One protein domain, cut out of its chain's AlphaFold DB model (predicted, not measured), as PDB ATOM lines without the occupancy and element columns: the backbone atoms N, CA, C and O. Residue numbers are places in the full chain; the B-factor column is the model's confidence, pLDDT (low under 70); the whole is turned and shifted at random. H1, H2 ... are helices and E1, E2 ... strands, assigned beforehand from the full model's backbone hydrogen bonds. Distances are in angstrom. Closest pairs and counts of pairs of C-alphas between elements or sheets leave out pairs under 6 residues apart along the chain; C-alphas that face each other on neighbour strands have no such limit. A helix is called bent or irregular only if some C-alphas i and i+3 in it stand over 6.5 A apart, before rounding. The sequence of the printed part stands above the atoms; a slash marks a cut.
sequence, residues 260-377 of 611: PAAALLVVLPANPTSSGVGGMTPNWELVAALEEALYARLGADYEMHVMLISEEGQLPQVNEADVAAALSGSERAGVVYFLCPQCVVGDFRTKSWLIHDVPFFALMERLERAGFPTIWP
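AT A GLANCE: This is residues 260 to 377 of the 611 residues of the protein "Hypothetical protein" of Polarella glacialis (UniProt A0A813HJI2). A twisted sheet of four parallel strands forms the core, with the long helix H1 over one face and H3 over the opposite face. H2 and H5 lie side by side, H5 only grazing the sheet, and the four-residue H4 lies in a loop at one end, away from the sheet. The printed part has 118 residues, with five named helices and four named strands in the order E1 H1 E2 H2 H3 E3 H4 H5 E4; the sheet's order is E2 E1 E3 E4. The class is mixed, helices and strands, and the whole is compact, with a radius of gyration of the C-alphas of 14.3 A and spans of 43 by 30 by 18 A.

IN THESE COORDINATES: E1, residues 262 to 269, begins at C-alpha 262 (55.988, 46.950, 62.322) and is 23.0 A long. H1, residues 284 to 298, measures 20.6 A, and E2, residues 302 to 309, 22.9 A. H2 is residues 312 to 317 and only just irregular: C-alphas 313 and 316 are 6.55 A apart. H3 is residues 320 to 327, E3 residues 333 to 337 and H4 residues 347 to 350. H5, residues 357 to 369, is 17.9 A long and begins at C-alpha 357 (64.057, 25.618, 79.000). E4, residues 374 to 376, ends at C-alpha 376 (65.543, 38.400, 69.920).

HOW THE PARTS SIT: E1 and E2 are parallel at 19 degrees, with N 303 and O 262 2.8 A apart, within hydrogen-bond range. E1 and E3 are parallel at 19 degrees, with N 267 and O 336 at 2.8 A. E3 and the edge strand E4 are parallel at 49 degrees, with N 337 and O 376 at 2.8 A. E1, H1, E2 and E3, H4 H5, E4 are strand-helix-strand units, two parallel neighbour strands with helices between; E2, H2 H3, E3 is a split one, with E1 between its strands. These three crossovers are right-handed. H1 is on the sheet at a height of 9.9 A, over E2 and E1, along the strands; its closest C-alphas to E2 are Leu 294 and Tyr 302, 7.6 A. H3 is on the opposite face at 9.6 A, slantwise to the strands; C-alphas Ala 263 and Leu 327, the closest of E1 and H3, are 5.7 A apart. H5 touches H2 with residues 359 to 363 alone, closest at C-alphas Leu 315 and Leu 363, 6.1 A, at a shallow tilt of 26 degrees, the same way. H4 touches no helix and is not on the sheet. Every O i to N i+4 pair is within range in H1, H3 and H5; H2 has 0 of 2, but 2 of 3 O i to N i+3 pairs, and H4 is too short for an O i to N i+4 pair.

THE WHOLE: The C-alphas farthest apart, Gly 299 and Val 345, are 43.3 A apart. The printed part has no cut. The link E1 to H1, 14 residues, is long. Mean pLDDT of the printed part is 86.7; residues 274 to 281 and 346 to 350 are under 70.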
ATOM      1  N   PRO A 260      50.548  49.862  60.613       89.06
ATOM      2  CA  PRO A 260      51.887  50.086  61.146       89.06
ATOM      3  C   PRO A 260      52.922  49.324  60.318       89.06
ATOM      4  O   PRO A 260      52.701  48.161  59.963       89.06
ATOM      5  N   ALA A 261      54.070  49.941  60.049       92.56
ATOM      6  CA  ALA A 261      55.162  49.270  59.351       92.56
ATOM      7  C   ALA A 261      55.720  48.071  60.143       92.56
ATOM      8  O   ALA A 261      56.259  47.137  59.545       92.56
ATOM      9  N   ALA A 262      55.593  48.074  61.475       95.06
ATOM     10  CA  ALA A 262      55.988  46.950  62.322       95.06
ATOM     11  C   ALA A 262      55.102  46.787  63.570       95.06
ATOM     12  O   ALA A 262      54.644  47.778  64.126       95.06
ATOM     13  N   ALA A 263      54.924  45.561  64.055       95.25
ATOM     14  CA  ALA A 263      54.411  45.260  65.388       95.25
ATOM     15  C   ALA A 263      55.332  44.264  66.102       95.25
ATOM     16  O   ALA A 263      55.780  43.278  65.515       95.25
ATOM     17  N   LEU A 264      55.614  44.500  67.380       96.00
ATOM     18  CA  LEU A 264      56.443  43.611  68.193       96.00
ATOM     19  C   LEU A 264      55.693  43.137  69.428       96.00
ATOM     20  O   LEU A 264      55.080  43.939  70.128       96.00
ATOM     21  N   LEU A 265      55.808  41.847  69.734       96.31
ATOM     22  CA  LEU A 265      55.469  41.303  71.044       96.31
ATOM     23  C   LEU A 265      56.742  41.180  71.883       96.31
ATOM     24  O   LEU A 265      57.644  40.424  71.538       96.31
ATOM     25  N   VAL A 266      56.805  41.890  73.003       93.75
ATOM     26  CA  VAL A 266      57.909  41.830  73.961       93.75
ATOM     27  C   VAL A 266      57.475  40.992  75.160       93.75
ATOM     28  O   VAL A 266      56.584  41.386  75.911       93.75
ATOM     29  N   VAL A 267      58.104  39.832  75.343       93.75
ATOM     30  CA  VAL A 267      57.841  38.901  76.448       93.75
ATOM     31  C   VAL A 267      58.869  39.132  77.555       93.75
ATOM     32  O   VAL A 267      60.070  38.997  77.326       93.75
ATOM     33  N   LEU A 268      58.401  39.479  78.752       90.38
ATOM     34  CA  LEU A 268      59.211  39.914  79.895       90.38
ATOM     35  C   LEU A 268      58.763  39.224  81.188       90.38
ATOM     36  O   LEU A 268      57.601  38.827  81.287       90.38
ATOM     37  N   PRO A 269      59.619  39.137  82.221       89.06
ATOM     38  CA  PRO A 269      59.149  38.813  83.564       89.06
ATOM     39  C   PRO A 269      58.175  39.894  84.068       89.06
ATOM     40  O   PRO A 269      58.362  41.076  83.791       89.06
ATOM     41  N   ALA A 270      57.164  39.524  84.856       86.81
ATOM     42  CA  ALA A 270      56.188  40.478  85.401       86.81
ATOM     43  C   ALA A 270      56.795  41.458  86.413       86.81
ATOM     44  O   ALA A 270      56.343  42.593  86.538       86.81
ATOM     45  N   ASN A 271      57.856  41.021  87.091       82.94
ATOM     46  CA  ASN A 271      58.674  41.842  87.973       82.94
ATOM     47  C   ASN A 271      60.085  41.931  87.379       82.94
ATOM     48  O   ASN A 271      60.979  41.206  87.836       82.94
ATOM     49  N   PRO A 272      60.286  42.736  86.321       78.44
ATOM     50  CA  PRO A 272      61.617  42.990  85.798       78.44
ATOM     51  C   PRO A 272      62.416  43.758  86.856       78.44
ATOM     52  O   PRO A 272      61.861  44.518  87.653       78.44
ATOM     53  N   THR A 273      63.721  43.530  86.915       71.00
ATOM     54  CA  THR A 273      64.550  44.121  87.972       71.00
ATOM     55  C   THR A 273      64.626  45.635  87.818       71.00
ATOM     56  O   THR A 273      64.763  46.127  86.701       71.00
ATOM     57  N   SER A 274      64.593  46.384  88.922       67.50
ATOM     58  CA  SER A 274      64.738  47.849  88.899       67.50
ATOM     59  C   SER A 274      66.146  48.316  88.529       67.50
ATOM     60  O   SER A 274      66.318  49.458  88.133       67.50
ATOM     61  N   SER A 275      67.144  47.446  88.674       62.69
ATOM     62  CA  SER A 275      68.525  47.671  88.259       62.69
ATOM     63  C   SER A 275      69.099  46.366  87.709       62.69
ATOM     64  O   SER A 275      68.860  45.285  88.252       62.69
ATOM     65  N   GLY A 276      69.821  46.457  86.595       55.00
ATOM     66  CA  GLY A 276      70.511  45.331  85.976       55.00
ATOM     67  C   GLY A 276      72.013  45.577  85.990       55.00
ATOM     68  O   GLY A 276      72.468  46.631  85.563       55.00
ATOM     69  N   VAL A 277      72.799  44.616  86.482       46.47
ATOM     70  CA  VAL A 277      74.262  44.656  86.319       46.47
ATOM     71  C   VAL A 277      74.573  44.170  84.905       46.47
ATOM     72  O   VAL A 277      74.599  42.960  84.663       46.47
ATOM     73  N   GLY A 278      74.727  45.120  83.977       49.84
ATOM     74  CA  GLY A 278      74.787  44.855  82.538       49.84
ATOM     75  C   GLY A 278      73.436  44.367  82.006       49.84
ATOM     76  O   GLY A 278      72.651  43.773  82.748       49.84
ATOM     77  N   GLY A 279      73.140  44.589  80.725       47.53
ATOM     78  CA  GLY A 279      71.875  44.215  80.058       47.53
ATOM     79  C   GLY A 279      71.485  42.716  80.071       47.53
ATOM     80  O   GLY A 279      70.673  42.281  79.259       47.53
ATOM     81  N   MET A 280      72.060  41.905  80.971       56.62
ATOM     82  CA  MET A 280      71.671  40.523  81.239       56.62
ATOM     83  C   MET A 280      70.318  40.407  81.923       56.62
ATOM     84  O   MET A 280      69.764  39.317  82.005       56.62
ATOM     85  N   THR A 281      69.853  41.502  82.517       69.81
ATOM     86  CA  THR A 281      68.707  41.491  83.413       69.81
ATOM     87  C   THR A 281      67.620  42.329  82.765       69.81
ATOM     88  O   THR A 281      67.772  43.549  82.705       69.81
ATOM     89  N   PRO A 282      66.554  41.700  82.249       70.12
ATOM     90  CA  PRO A 282      65.422  42.420  81.699       70.12
ATOM     91  C   PRO A 282      64.922  43.471  82.684       70.12
ATOM     92  O   PRO A 282      64.501  43.144  83.798       70.12
ATOM     93  N   ASN A 283      64.989  44.733  82.275       76.75
ATOM     94  CA  ASN A 283      64.506  45.871  83.036       76.75
ATOM     95  C   ASN A 283      63.692  46.803  82.130       76.75
ATOM     96  O   ASN A 283      63.695  46.684  80.902       76.75
ATOM     97  N   TRP A 284      62.958  47.728  82.744       80.06
ATOM     98  CA  TRP A 284      62.158  48.695  81.993       80.06
ATOM     99  C   TRP A 284      63.013  49.669  81.173       80.06
ATOM    100  O   TRP A 284      62.532  50.175  80.163       80.06
ATOM    101  N   GLU A 285      64.269  49.895  81.563       79.38
ATOM    102  CA  GLU A 285      65.214  50.734  80.818       79.38
ATOM    103  C   GLU A 285      65.564  50.109  79.465       79.38
ATOM    104  O   GLU A 285      65.538  50.801  78.456       79.38
ATOM    105  N   LEU A 286      65.791  48.794  79.410       77.38
ATOM    106  CA  LEU A 286      66.065  48.070  78.169       77.38
ATOM    107  C   LEU A 286      64.865  48.107  77.216       77.38
ATOM    108  O   LEU A 286      65.030  48.289  76.012       77.38
ATOM    109  N   VAL A 287      63.649  47.964  77.751       81.81
ATOM    110  CA  VAL A 287      62.413  48.072  76.959       81.81
ATOM    111  C   VAL A 287      62.233  49.494  76.434       81.81
ATOM    112  O   VAL A 287      61.866  49.673  75.275       81.81
ATOM    113  N   ALA A 288      62.521  50.504  77.258       79.81
ATOM    114  CA  ALA A 288      62.487  51.899  76.842       79.81
ATOM    115  C   ALA A 288      63.543  52.193  75.764       79.81
ATOM    116  O   ALA A 288      63.219  52.824  74.766       79.81
ATOM    117  N   ALA A 289      64.765  51.678  75.907       79.88
ATOM    118  CA  ALA A 289      65.821  51.825  74.909       79.88
ATOM    119  C   ALA A 289      65.450  51.152  73.574       79.88
ATOM    120  O   ALA A 289      65.673  51.725  72.508       79.88
ATOM    121  N   LEU A 290      64.831  49.965  73.619       83.44
ATOM    122  CA  LEU A 290      64.283  49.303  72.432       83.44
ATOM    123  C   LEU A 290      63.209  50.171  71.758       83.44
ATOM    124  O   LEU A 290      63.239  50.355  70.544       83.44
ATOM    125  N   GLU A 291      62.279  50.722  72.535       84.88
ATOM    126  CA  GLU A 291      61.209  51.601  72.048       84.88
ATOM    127  C   GLU A 291      61.758  52.890  71.417       84.88
ATOM    128  O   GLU A 291      61.342  53.273  70.321       84.88
ATOM    129  N   GLU A 292      62.750  53.516  72.052       79.06
ATOM    130  CA  GLU A 292      63.430  54.701  71.533       79.06
ATOM    131  C   GLU A 292      64.166  54.391  70.221       79.06
ATOM    132  O   GLU A 292      64.042  55.154  69.258       79.06
ATOM    133  N   ALA A 293      64.851  53.247  70.132       81.62
ATOM    134  CA  ALA A 293      65.517  52.804  68.909       81.62
ATOM    135  C   ALA A 293      64.524  52.515  67.768       81.62
ATOM    136  O   ALA A 293      64.776  52.881  66.614       81.62
ATOM    137  N   LEU A 294      63.378  51.896  68.074       82.31
ATOM    138  CA  LEU A 294      62.306  51.661  67.101       82.31
ATOM    139  C   LEU A 294      61.758  52.979  66.571       82.31
ATOM    140  O   LEU A 294      61.667  53.152  65.357       82.31
ATOM    141  N   TYR A 295      61.469  53.933  67.453       84.12
ATOM    142  CA  TYR A 295      60.964  55.239  67.048       84.12
ATOM    143  C   TYR A 295      61.979  56.054  66.255       84.12
ATOM    144  O   TYR A 295      61.619  56.673  65.255       84.12
ATOM    145  N   ALA A 296      63.253  56.034  66.642       79.88
ATOM    146  CA  ALA A 296      64.305  56.698  65.880       79.88
ATOM    147  C   ALA A 296      64.379  56.175  64.434       79.88
ATOM    148  O   ALA A 296      64.691  56.929  63.513       79.88
ATOM    149  N   ARG A 297      64.062  54.889  64.223       87.00
ATOM    150  CA  ARG A 297      64.140  54.233  62.914       87.00
ATOM    151  C   ARG A 297      62.838  54.266  62.108       87.00
ATOM    152  O   ARG A 297      62.901  54.364  60.885       87.00
ATOM    153  N   LEU A 298      61.687  54.141  62.764       85.38
ATOM    154  CA  LEU A 298      60.369  53.962  62.139       85.38
ATOM    155  C   LEU A 298      59.424  55.152  62.375       85.38
ATOM    156  O   LEU A 298      58.319  55.185  61.835       85.38
ATOM    157  N   GLY A 299      59.823  56.137  63.181       87.38
ATOM    158  CA  GLY A 299      58.913  57.165  63.679       87.38
ATOM    159  C   GLY A 299      57.796  56.545  64.519       87.38
ATOM    160  O   GLY A 299      57.996  55.542  65.191       87.38
ATOM    161  N   ALA A 300      56.594  57.117  64.463       85.69
ATOM    162  CA  ALA A 300      55.417  56.581  65.156       85.69
ATOM    163  C   ALA A 300      54.744  55.398  64.421       85.69
ATOM    164  O   ALA A 300      53.604  55.062  64.734       85.69
ATOM    165  N   ASP A 301      55.388  54.814  63.406       87.75
ATOM    166  CA  ASP A 301      54.790  53.794  62.537       87.75
ATOM    167  C   ASP A 301      55.116  52.360  62.986       87.75
ATOM    168  O   ASP A 301      55.510  51.504  62.193       87.75
ATOM    169  N   TYR A 302      54.976  52.102  64.286       90.69
ATOM    170  CA  TYR A 302      55.106  50.771  64.872       90.69
ATOM    171  C   TYR A 302      54.123  50.570  66.028       90.69
ATOM    172  O   TYR A 302      53.644  51.529  66.631       90.69
ATOM    173  N   GLU A 303      53.869  49.310  66.361       91.56
ATOM    174  CA  GLU A 303      53.140  48.882  67.550       91.56
ATOM    175  C   GLU A 303      54.047  48.018  68.433       91.56
ATOM    176  O   GLU A 303      54.875  47.242  67.951       91.56
ATOM    177  N   MET A 304      53.917  48.158  69.750       91.50
ATOM    178  CA  MET A 304      54.660  47.352  70.713       91.50
ATOM    179  C   MET A 304      53.703  46.840  71.785       91.50
ATOM    180  O   MET A 304      53.136  47.612  72.557       91.50
ATOM    181  N   HIS A 305      53.548  45.524  71.837       92.62
ATOM    182  CA  HIS A 305      52.756  44.808  72.822       92.62
ATOM    183  C   HIS A 305      53.695  44.224  73.866       92.62
ATOM    184  O   HIS A 305      54.716  43.634  73.525       92.62
ATOM    185  N   VAL A 306      53.349  44.363  75.141       89.69
ATOM    186  CA  VAL A 306      54.155  43.831  76.241       89.69
ATOM    187  C   VAL A 306      53.376  42.730  76.942       89.69
ATOM    188  O   VAL A 306      52.263  42.956  77.414       89.69
ATOM    189  N   MET A 307      53.976  41.547  77.024       91.69
ATOM    190  CA  MET A 307      53.452  40.389  77.736       91.69
ATOM    191  C   MET A 307      54.308  40.123  78.968       91.69
ATOM    192  O   MET A 307      55.516  39.914  78.870       91.69
ATOM    193  N   LEU A 308      53.661  40.133  80.129       91.19
ATOM    194  CA  LEU A 308      54.300  39.964  81.427       91.19
ATOM    195  C   LEU A 308      54.080  38.539  81.940       91.19
ATOM    196  O   LEU A 308      52.941  38.099  82.075       91.19
ATOM    197  N   ILE A 309      55.173  37.840  82.238       89.19
ATOM    198  CA  ILE A 309      55.195  36.465  82.740       89.19
ATOM    199  C   ILE A 309      55.614  36.483  84.211       89.19
ATOM    200  O   ILE A 309      56.762  36.769  84.546       89.19
ATOM    201  N   SER A 310      54.676  36.205  85.107       87.94
ATOM    202  CA  SER A 310      54.923  36.088  86.548       87.94
ATOM    203  C   SER A 310      55.538  34.744  86.919       87.94
ATOM    204  O   SER A 310      56.345  34.677  87.843       87.94
ATOM    205  N   GLU A 311      55.154  33.679  86.212       88.25
ATOM    206  CA  GLU A 311      55.597  32.313  86.487       88.25
ATOM    207  C   GLU A 311      55.668  31.463  85.213       88.25
ATOM    208  O   GLU A 311      54.933  31.673  84.247       88.25
ATOM    209  N   GLU A 312      56.535  30.449  85.223       90.25
ATOM    210  CA  GLU A 312      56.774  29.577  84.066       90.25
ATOM    211  C   GLU A 312      55.522  28.810  83.602       90.25
ATOM    212  O   GLU A 312      55.372  28.528  82.411       90.25
ATOM    213  N   GLY A 313      54.579  28.547  84.514       92.25
ATOM    214  CA  GLY A 313      53.291  27.909  84.224       92.25
ATOM    215  C   GLY A 313      52.342  28.737  83.347       92.25
ATOM    216  O   GLY A 313      51.347  28.201  82.853       92.25
ATOM    217  N   GLN A 314      52.642  30.018  83.110       93.81
ATOM    218  CA  GLN A 314      51.868  30.887  82.218       93.81
ATOM    219  C   GLN A 314      52.287  30.765  80.751       93.81
ATOM    220  O   GLN A 314      51.482  31.044  79.865       93.81
ATOM    221  N   LEU A 315      53.510  30.307  80.456       95.44
ATOM    222  CA  LEU A 315      53.989  30.196  79.074       95.44
ATOM    223  C   LEU A 315      53.112  29.285  78.189       95.44
ATOM    224  O   LEU A 315      52.864  29.650  77.036       95.44
ATOM    225  N   PRO A 316      52.583  28.142  78.680       96.75
ATOM    226  CA  PRO A 316      51.631  27.333  77.916       96.75
ATOM    227  C   PRO A 316      50.265  28.002  77.703       96.75
ATOM    228  O   PRO A 316      49.539  27.602  76.800       96.75
ATOM    229  N   GLN A 317      49.904  28.999  78.517       95.56
ATOM    230  CA  GLN A 317      48.609  29.692  78.451       95.56
ATOM    231  C   GLN A 317      48.587  30.784  77.376       95.56
ATOM    232  O   GLN A 317      47.517  31.249  76.994       95.56
ATOM    233  N   VAL A 318      49.757  31.186  76.871       95.19
ATOM    234  CA  VAL A 318      49.856  32.126  75.754       95.19
ATOM    235  C   VAL A 318      49.223  31.497  74.517       95.19
ATOM    236  O   VAL A 318      49.711  30.475  74.020       95.19
ATOM    237  N   ASN A 319      48.145  32.108  74.034       94.75
ATOM    238  CA  ASN A 319      47.388  31.658  72.875       94.75
ATOM    239  C   ASN A 319      47.910  32.331  71.596       94.75
ATOM    240  O   ASN A 319      47.981  33.555  71.494       94.75
ATOM    241  N   GLU A 320      48.265  31.522  70.605       96.94
ATOM    242  CA  GLU A 320      48.821  31.967  69.331       96.94
ATOM    243  C   GLU A 320      47.818  32.786  68.511       96.94
ATOM    244  O   GLU A 320      48.223  33.697  67.795       96.94
ATOM    245  N   ALA A 321      46.517  32.497  68.621       94.62
ATOM    246  CA  ALA A 321      45.468  33.243  67.932       94.62
ATOM    247  C   ALA A 321      45.304  34.657  68.507       94.62
ATOM    248  O   ALA A 321      45.100  35.595  67.740       94.62
ATOM    249  N   ASP A 322      45.460  34.824  69.823       94.00
ATOM    250  CA  ASP A 322      45.411  36.141  70.469       94.00
ATOM    251  C   ASP A 322      46.637  36.981  70.092       94.00
ATOM    252  O   ASP A 322      46.511  38.159  69.754       94.00
ATOM    253  N   VAL A 323      47.825  36.360  70.065       94.88
ATOM    254  CA  VAL A 323      49.047  37.007  69.557       94.88
ATOM    255  C   VAL A 323      48.881  37.384  68.085       94.88
ATOM    256  O   VAL A 323      49.231  38.495  67.689       94.88
ATOM    257  N   ALA A 324      48.294  36.502  67.275       95.00
ATOM    258  CA  ALA A 324      48.040  36.797  65.876       95.00
ATOM    259  C   ALA A 324      47.054  37.945  65.692       95.00
ATOM    260  O   ALA A 324      47.322  38.839  64.894       95.00
ATOM    261  N   ALA A 325      45.961  37.970  66.451       91.81
ATOM    262  CA  ALA A 325      45.018  39.078  66.431       91.81
ATOM    263  C   ALA A 325      45.720  40.401  66.773       91.81
ATOM    264  O   ALA A 325      45.559  41.370  66.032       91.81
ATOM    265  N   ALA A 326      46.561  40.406  67.814       89.62
ATOM    266  CA  ALA A 326      47.314  41.583  68.239       89.62
ATOM    267  C   ALA A 326      48.296  42.089  67.169       89.62
ATOM    268  O   ALA A 326      48.381  43.291  66.954       89.62
ATOM    269  N   LEU A 327      49.006  41.199  66.468       93.31
ATOM    270  CA  LEU A 327      50.067  41.589  65.526       93.31
ATOM    271  C   LEU A 327      49.608  41.702  64.055       93.31
ATOM    272  O   LEU A 327      50.337  42.246  63.219       93.31
ATOM    273  N   SER A 328      48.407  41.210  63.724       88.25
ATOM    274  CA  SER A 328      47.883  41.086  62.348       88.25
ATOM    275  C   SER A 328      47.707  42.405  61.585       88.25
ATOM    276  O   SER A 328      47.605  42.400  60.356       88.25
ATOM    277  N   GLY A 329      47.655  43.537  62.292       87.00
ATOM    278  CA  GLY A 329      47.472  44.858  61.694       87.00
ATOM    279  C   GLY A 329      48.709  45.401  60.975       87.00
ATOM    280  O   GLY A 329      48.574  46.332  60.182       87.00
ATOM    281  N   SER A 330      49.889  44.829  61.225       93.06
ATOM    282  CA  SER A 330      51.181  45.366  60.786       93.06
ATOM    283  C   SER A 330      51.718  44.740  59.495       93.06
ATOM    284  O   SER A 330      51.341  43.634  59.108       93.06
ATOM    285  N   GLU A 331      52.620  45.447  58.809       93.88
ATOM    286  CA  GLU A 331      53.341  44.894  57.649       93.88
ATOM    287  C   GLU A 331      54.404  43.864  58.050       93.88
ATOM    288  O   GLU A 331      54.711  42.946  57.286       93.88
ATOM    289  N   ARG A 332      54.986  44.024  59.241       95.69
ATOM    290  CA  ARG A 332      56.026  43.150  59.792       95.69
ATOM    291  C   ARG A 332      55.723  42.869  61.250       95.69
ATOM    292  O   ARG A 332      55.588  43.804  62.025       95.69
ATOM    293  N   ALA A 333      55.705  41.602  61.632       96.44
ATOM    294  CA  ALA A 333      55.498  41.190  63.012       96.44
ATOM    295  C   ALA A 333      56.706  40.405  63.529       96.44
ATOM    296  O   ALA A 333      57.397  39.751  62.748       96.44
ATOM    297  N   GLY A 334      56.955  40.445  64.836       96.75
ATOM    298  CA  GLY A 334      58.012  39.649  65.456       96.75
ATOM    299  C   GLY A 334      57.917  39.593  66.975       96.75
ATOM    300  O   GLY A 334      57.174  40.358  67.594       96.75
ATOM    301  N   VAL A 335      58.672  38.675  67.577       97.25
ATOM    302  CA  VAL A 335      58.681  38.453  69.029       97.25
ATOM    303  C   VAL A 335      60.074  38.686  69.607       97.25
ATOM    304  O   VAL A 335      61.079  38.231  69.062       97.25
ATOM    305  N   VAL A 336      60.133  39.400  70.724       94.44
ATOM    306  CA  VAL A 336      61.338  39.672  71.514       94.44
ATOM    307  C   VAL A 336      61.174  38.984  72.862       94.44
ATOM    308  O   VAL A 336      60.275  39.328  73.627       94.44
ATOM    309  N   TYR A 337      62.044  38.026  73.167       93.69
ATOM    310  CA  TYR A 337      62.046  37.323  74.446       93.69
ATOM    311  C   TYR A 337      63.139  37.874  75.349       93.69
ATOM    312  O   TYR A 337      64.324  37.605  75.166       93.69
ATOM    313  N   PHE A 338      62.726  38.587  76.386       90.50
ATOM    314  CA  PHE A 338      63.583  38.954  77.501       90.50
ATOM    315  C   PHE A 338      63.411  37.948  78.644       90.50
ATOM    316  O   PHE A 338      63.099  38.297  79.779       90.50
ATOM    317  N   LEU A 339      63.600  36.673  78.309       90.00
ATOM    318  CA  LEU A 339      63.624  35.529  79.217       90.00
ATOM    319  C   LEU A 339      64.839  34.667  78.854       90.00
ATOM    320  O   LEU A 339      65.254  34.625  77.693       90.00
ATOM    321  N   CYS A 340      65.416  33.980  79.834       90.31
ATOM    322  CA  CYS A 340      66.587  33.128  79.640       90.31
ATOM    323  C   CYS A 340      66.285  31.687  80.092       90.31
ATOM    324  O   CYS A 340      65.851  31.504  81.231       90.31
ATOM    325  N   PRO A 341      66.515  30.666  79.243       91.88
ATOM    326  CA  PRO A 341      66.309  29.268  79.606       91.88
ATOM    327  C   PRO A 341      67.347  28.799  80.632       91.88
ATOM    328  O   PRO A 341      68.543  28.994  80.430       91.88
ATOM    329  N   GLN A 342      66.910  28.138  81.699       89.94
ATOM    330  CA  GLN A 342      67.746  27.663  82.799       89.94
ATOM    331  C   GLN A 342      67.298  26.270  83.247       89.94
ATOM    332  O   GLN A 342      66.132  26.062  83.578       89.94
ATOM    333  N   CYS A 343      68.237  25.329  83.336       89.31
ATOM    334  CA  CYS A 343      67.968  23.979  83.855       89.31
ATOM    335  C   CYS A 343      68.583  23.720  85.238       89.31
ATOM    336  O   CYS A 343      68.238  22.717  85.870       89.31
ATOM    337  N   VAL A 344      69.479  24.595  85.709       83.00
ATOM    338  CA  VAL A 344      70.125  24.464  87.024       83.00
ATOM    339  C   VAL A 344      69.158  24.904  88.125       83.00
ATOM    340  O   VAL A 344      68.536  25.966  88.053       83.00
ATOM    341  N   VAL A 345      69.033  24.084  89.168       78.44
ATOM    342  CA  VAL A 345      68.378  24.480  90.423       78.44
ATOM    343  C   VAL A 345      69.458  25.109  91.301       78.44
ATOM    344  O   VAL A 345      70.301  24.398  91.836       78.44
ATOM    345  N   GLY A 346      69.471  26.438  91.395       68.00
ATOM    346  CA  GLY A 346      70.491  27.196  92.124       68.00
ATOM    347  C   GLY A 346      69.986  28.564  92.573       68.00
ATOM    348  O   GLY A 346      68.836  28.924  92.307       68.00
ATOM    349  N   ASP A 347      70.851  29.332  93.236       63.69
ATOM    350  CA  ASP A 347      70.511  30.644  93.800       63.69
ATOM    351  C   ASP A 347      70.015  31.623  92.733       63.69
ATOM    352  O   ASP A 347      69.151  32.459  93.009       63.69
ATOM    353  N   PHE A 348      70.481  31.506  91.484       61.66
ATOM    354  CA  PHE A 348      70.003  32.377  90.417       61.66
ATOM    355  C   PHE A 348      68.628  31.965  89.879       61.66
ATOM    356  O   PHE A 348      67.946  32.818  89.316       61.66
ATOM    357  N   ARG A 349      68.135  30.741  90.132       65.94
ATOM    358  CA  ARG A 349      66.747  30.348  89.800       65.94
ATOM    359  C   ARG A 349      65.698  31.177  90.562       65.94
ATOM    360  O   ARG A 349      64.523  31.143  90.225       65.94
ATOM    361  N   THR A 350      66.112  31.971  91.550       60.56
ATOM    362  CA  THR A 350      65.250  32.963  92.214       60.56
ATOM    363  C   THR A 350      64.893  34.162  91.331       60.56
ATOM    364  O   THR A 350      63.996  34.931  91.674       60.56
ATOM    365  N   LYS A 351      65.570  34.355  90.192       78.75
ATOM    366  CA  LYS A 351      65.313  35.488  89.302       78.75
ATOM    367  C   LYS A 351      64.151  35.186  88.363       78.75
ATOM    368  O   LYS A 351      64.179  34.208  87.628       78.75
ATOM    369  N   SER A 352      63.181  36.098  88.319       80.88
ATOM    370  CA  SER A 352      61.929  35.982  87.551       80.88
ATOM    371  C   SER A 352      62.102  35.789  86.038       80.88
ATOM    372  O   SER A 352      61.186  35.317  85.377       80.88
ATOM    373  N   TRP A 353      63.253  36.159  85.474       83.19
ATOM    374  CA  TRP A 353      63.560  36.028  84.044       83.19
ATOM    375  C   TRP A 353      64.308  34.740  83.678       83.19
ATOM    376  O   TRP A 353      64.506  34.484  82.490       83.19
ATOM    377  N   LEU A 354      64.737  33.943  84.662       87.75
ATOM    378  CA  LEU A 354      65.335  32.628  84.440       87.75
ATOM    379  C   LEU A 354      64.224  31.577  84.474       87.75
ATOM    380  O   LEU A 354      63.699  31.253  85.536       87.75
ATOM    381  N   ILE A 355      63.855  31.067  83.301       89.69
ATOM    382  CA  ILE A 355      62.711  30.169  83.109       89.69
ATOM    383  C   ILE A 355      63.194  28.787  82.687       89.69
ATOM    384  O   ILE A 355      64.206  28.673  82.001       89.69
ATOM    385  N   HIS A 356      62.469  27.729  83.046       91.94
ATOM    386  CA  HIS A 356      62.790  26.396  82.556       91.94
ATOM    387  C   HIS A 356      62.812  26.337  81.015       91.94
ATOM    388  O   HIS A 356      61.927  26.870  80.340       91.94
ATOM    389  N   ASP A 357      63.815  25.667  80.447       93.19
ATOM    390  CA  ASP A 357      64.057  25.618  79.000       93.19
ATOM    391  C   ASP A 357      62.874  25.016  78.219       93.19
ATOM    392  O   ASP A 357      62.450  25.579  77.211       93.19
ATOM    393  N   VAL A 358      62.294  23.914  78.709       94.94
ATOM    394  CA  VAL A 358      61.182  23.201  78.058       94.94
ATOM    395  C   VAL A 358      59.970  24.105  77.771       94.94
ATOM    396  O   VAL A 358      59.638  24.265  76.594       94.94
ATOM    397  N   PRO A 359      59.289  24.713  78.768       95.31
ATOM    398  CA  PRO A 359      58.138  25.574  78.493       95.31
ATOM    399  C   PRO A 359      58.522  26.839  77.713       95.31
ATOM    400  O   PRO A 359      57.724  27.319  76.910       95.31
ATOM    401  N   PHE A 360      59.742  27.357  77.902       95.94
ATOM    402  CA  PHE A 360      60.230  28.527  77.179       95.94
ATOM    403  C   PHE A 360      60.375  28.264  75.677       95.94
ATOM    404  O   PHE A 360      59.746  28.949  74.868       95.94
ATOM    405  N   PHE A 361      61.124  27.233  75.284       97.38
ATOM    406  CA  PHE A 361      61.264  26.904  73.870       97.38
ATOM    407  C   PHE A 361      59.956  26.395  73.255       97.38
ATOM    408  O   PHE A 361      59.714  26.654  72.081       97.38
ATOM    409  N   ALA A 362      59.085  25.733  74.027       97.94
ATOM    410  CA  ALA A 362      57.757  25.359  73.545       97.94
ATOM    411  C   ALA A 362      56.916  26.591  73.167       97.94
ATOM    412  O   ALA A 362      56.207  26.560  72.163       97.94
ATOM    413  N   LEU A 363      56.997  27.689  73.930       97.94
ATOM    414  CA  LEU A 363      56.371  28.955  73.544       97.94
ATOM    415  C   LEU A 363      56.999  29.530  72.268       97.94
ATOM    416  O   LEU A 363      56.260  29.899  71.356       97.94
ATOM    417  N   MET A 364      58.333  29.593  72.196       98.25
ATOM    418  CA  MET A 364      59.031  30.123  71.018       98.25
ATOM    419  C   MET A 364      58.628  29.378  69.742       98.25
ATOM    420  O   MET A 364      58.172  29.992  68.786       98.25
ATOM    421  N   GLU A 365      58.704  28.046  69.755       98.31
ATOM    422  CA  GLU A 365      58.357  27.204  68.605       98.31
ATOM    423  C   GLU A 365      56.884  27.346  68.190       98.31
ATOM    424  O   GLU A 365      56.568  27.273  67.001       98.31
ATOM    425  N   ARG A 366      55.963  27.535  69.148       98.06
ATOM    426  CA  ARG A 366      54.536  27.762  68.860       98.06
ATOM    427  C   ARG A 366      54.312  29.084  68.130       98.06
ATOM    428  O   ARG A 366      53.620  29.096  67.114       98.06
ATOM    429  N   LEU A 367      54.928  30.168  68.604       98.25
ATOM    430  CA  LEU A 367      54.806  31.486  67.975       98.25
ATOM    431  C   LEU A 367      55.529  31.547  66.620       98.25
ATOM    432  O   LEU A 367      54.962  32.064  65.658       98.25
ATOM    433  N   GLU A 368      56.697  30.916  66.495       97.69
ATOM    434  CA  GLU A 368      57.397  30.767  65.211       97.69
ATOM    435  C   GLU A 368      56.563  29.971  64.198       97.69
ATOM    436  O   GLU A 368      56.431  30.378  63.044       97.69
ATOM    437  N   ARG A 369      55.914  28.876  64.623       97.44
ATOM    438  CA  ARG A 369      54.997  28.098  63.770       97.44
ATOM    439  C   ARG A 369      53.755  28.890  63.359       97.44
ATOM    440  O   ARG A 369      53.230  28.662  62.272       97.44
ATOM    441  N   ALA A 370      53.295  29.809  64.205       97.00
ATOM    442  CA  ALA A 370      52.214  30.737  63.882       97.00
ATOM    443  C   ALA A 370      52.648  31.859  62.915       97.00
ATOM    444  O   ALA A 370      51.821  32.684  62.530       97.00
ATOM    445  N   GLY A 371      53.916  31.872  62.485       96.06
ATOM    446  CA  GLY A 371      54.455  32.825  61.518       96.06
ATOM    447  C   GLY A 371      55.091  34.065  62.144       96.06
ATOM    448  O   GLY A 371      55.400  35.002  61.411       96.06
ATOM    449  N   PHE A 372      55.298  34.092  63.466       96.81
ATOM    450  CA  PHE A 372      55.951  35.207  64.153       96.81
ATOM    451  C   PHE A 372      57.435  34.904  64.378       96.81
ATOM    452  O   PHE A 372      57.760  34.088  65.243       96.81
ATOM    453  N   PRO A 373      58.358  35.537  63.634       96.38
ATOM    454  CA  PRO A 373      59.781  35.294  63.811       96.38
ATOM    455  C   PRO A 373      60.259  35.780  65.182       96.38
ATOM    456  O   PRO A 373      59.866  36.850  65.661       96.38
ATOM    457  N   THR A 374      61.173  35.021  65.786       95.88
ATOM    458  CA  THR A 374      61.939  35.497  66.936       95.88
ATOM    459  C   THR A 374      62.957  36.536  66.470       95.88
ATOM    460  O   THR A 374      63.914  36.208  65.772       95.88
ATOM    461  N   ILE A 375      62.766  37.787  66.885       92.88
ATOM    462  CA  ILE A 375      63.681  38.905  66.619       92.88
ATOM    463  C   ILE A 375      64.839  38.906  67.614       92.88
ATOM    464  O   ILE A 375      65.961  39.266  67.271       92.88
ATOM    465  N   TRP A 376      64.557  38.510  68.856       91.06
ATOM    466  CA  TRP A 376      65.543  38.400  69.920       91.06
ATOM    467  C   TRP A 376      65.157  37.263  70.874       91.06
ATOM    468  O   TRP A 376      63.988  37.189  71.260       91.06
ATOM    469  N   PRO A 377      66.097  36.408  71.303       88.94
ATOM    470  CA  PRO A 377      67.535  36.555  71.087       88.94
ATOM    471  C   PRO A 377      68.034  35.928  69.775       88.94
ATOM    472  O   PRO A 377      68.719  36.603  69.020       88.94
TER     473      PRO A 377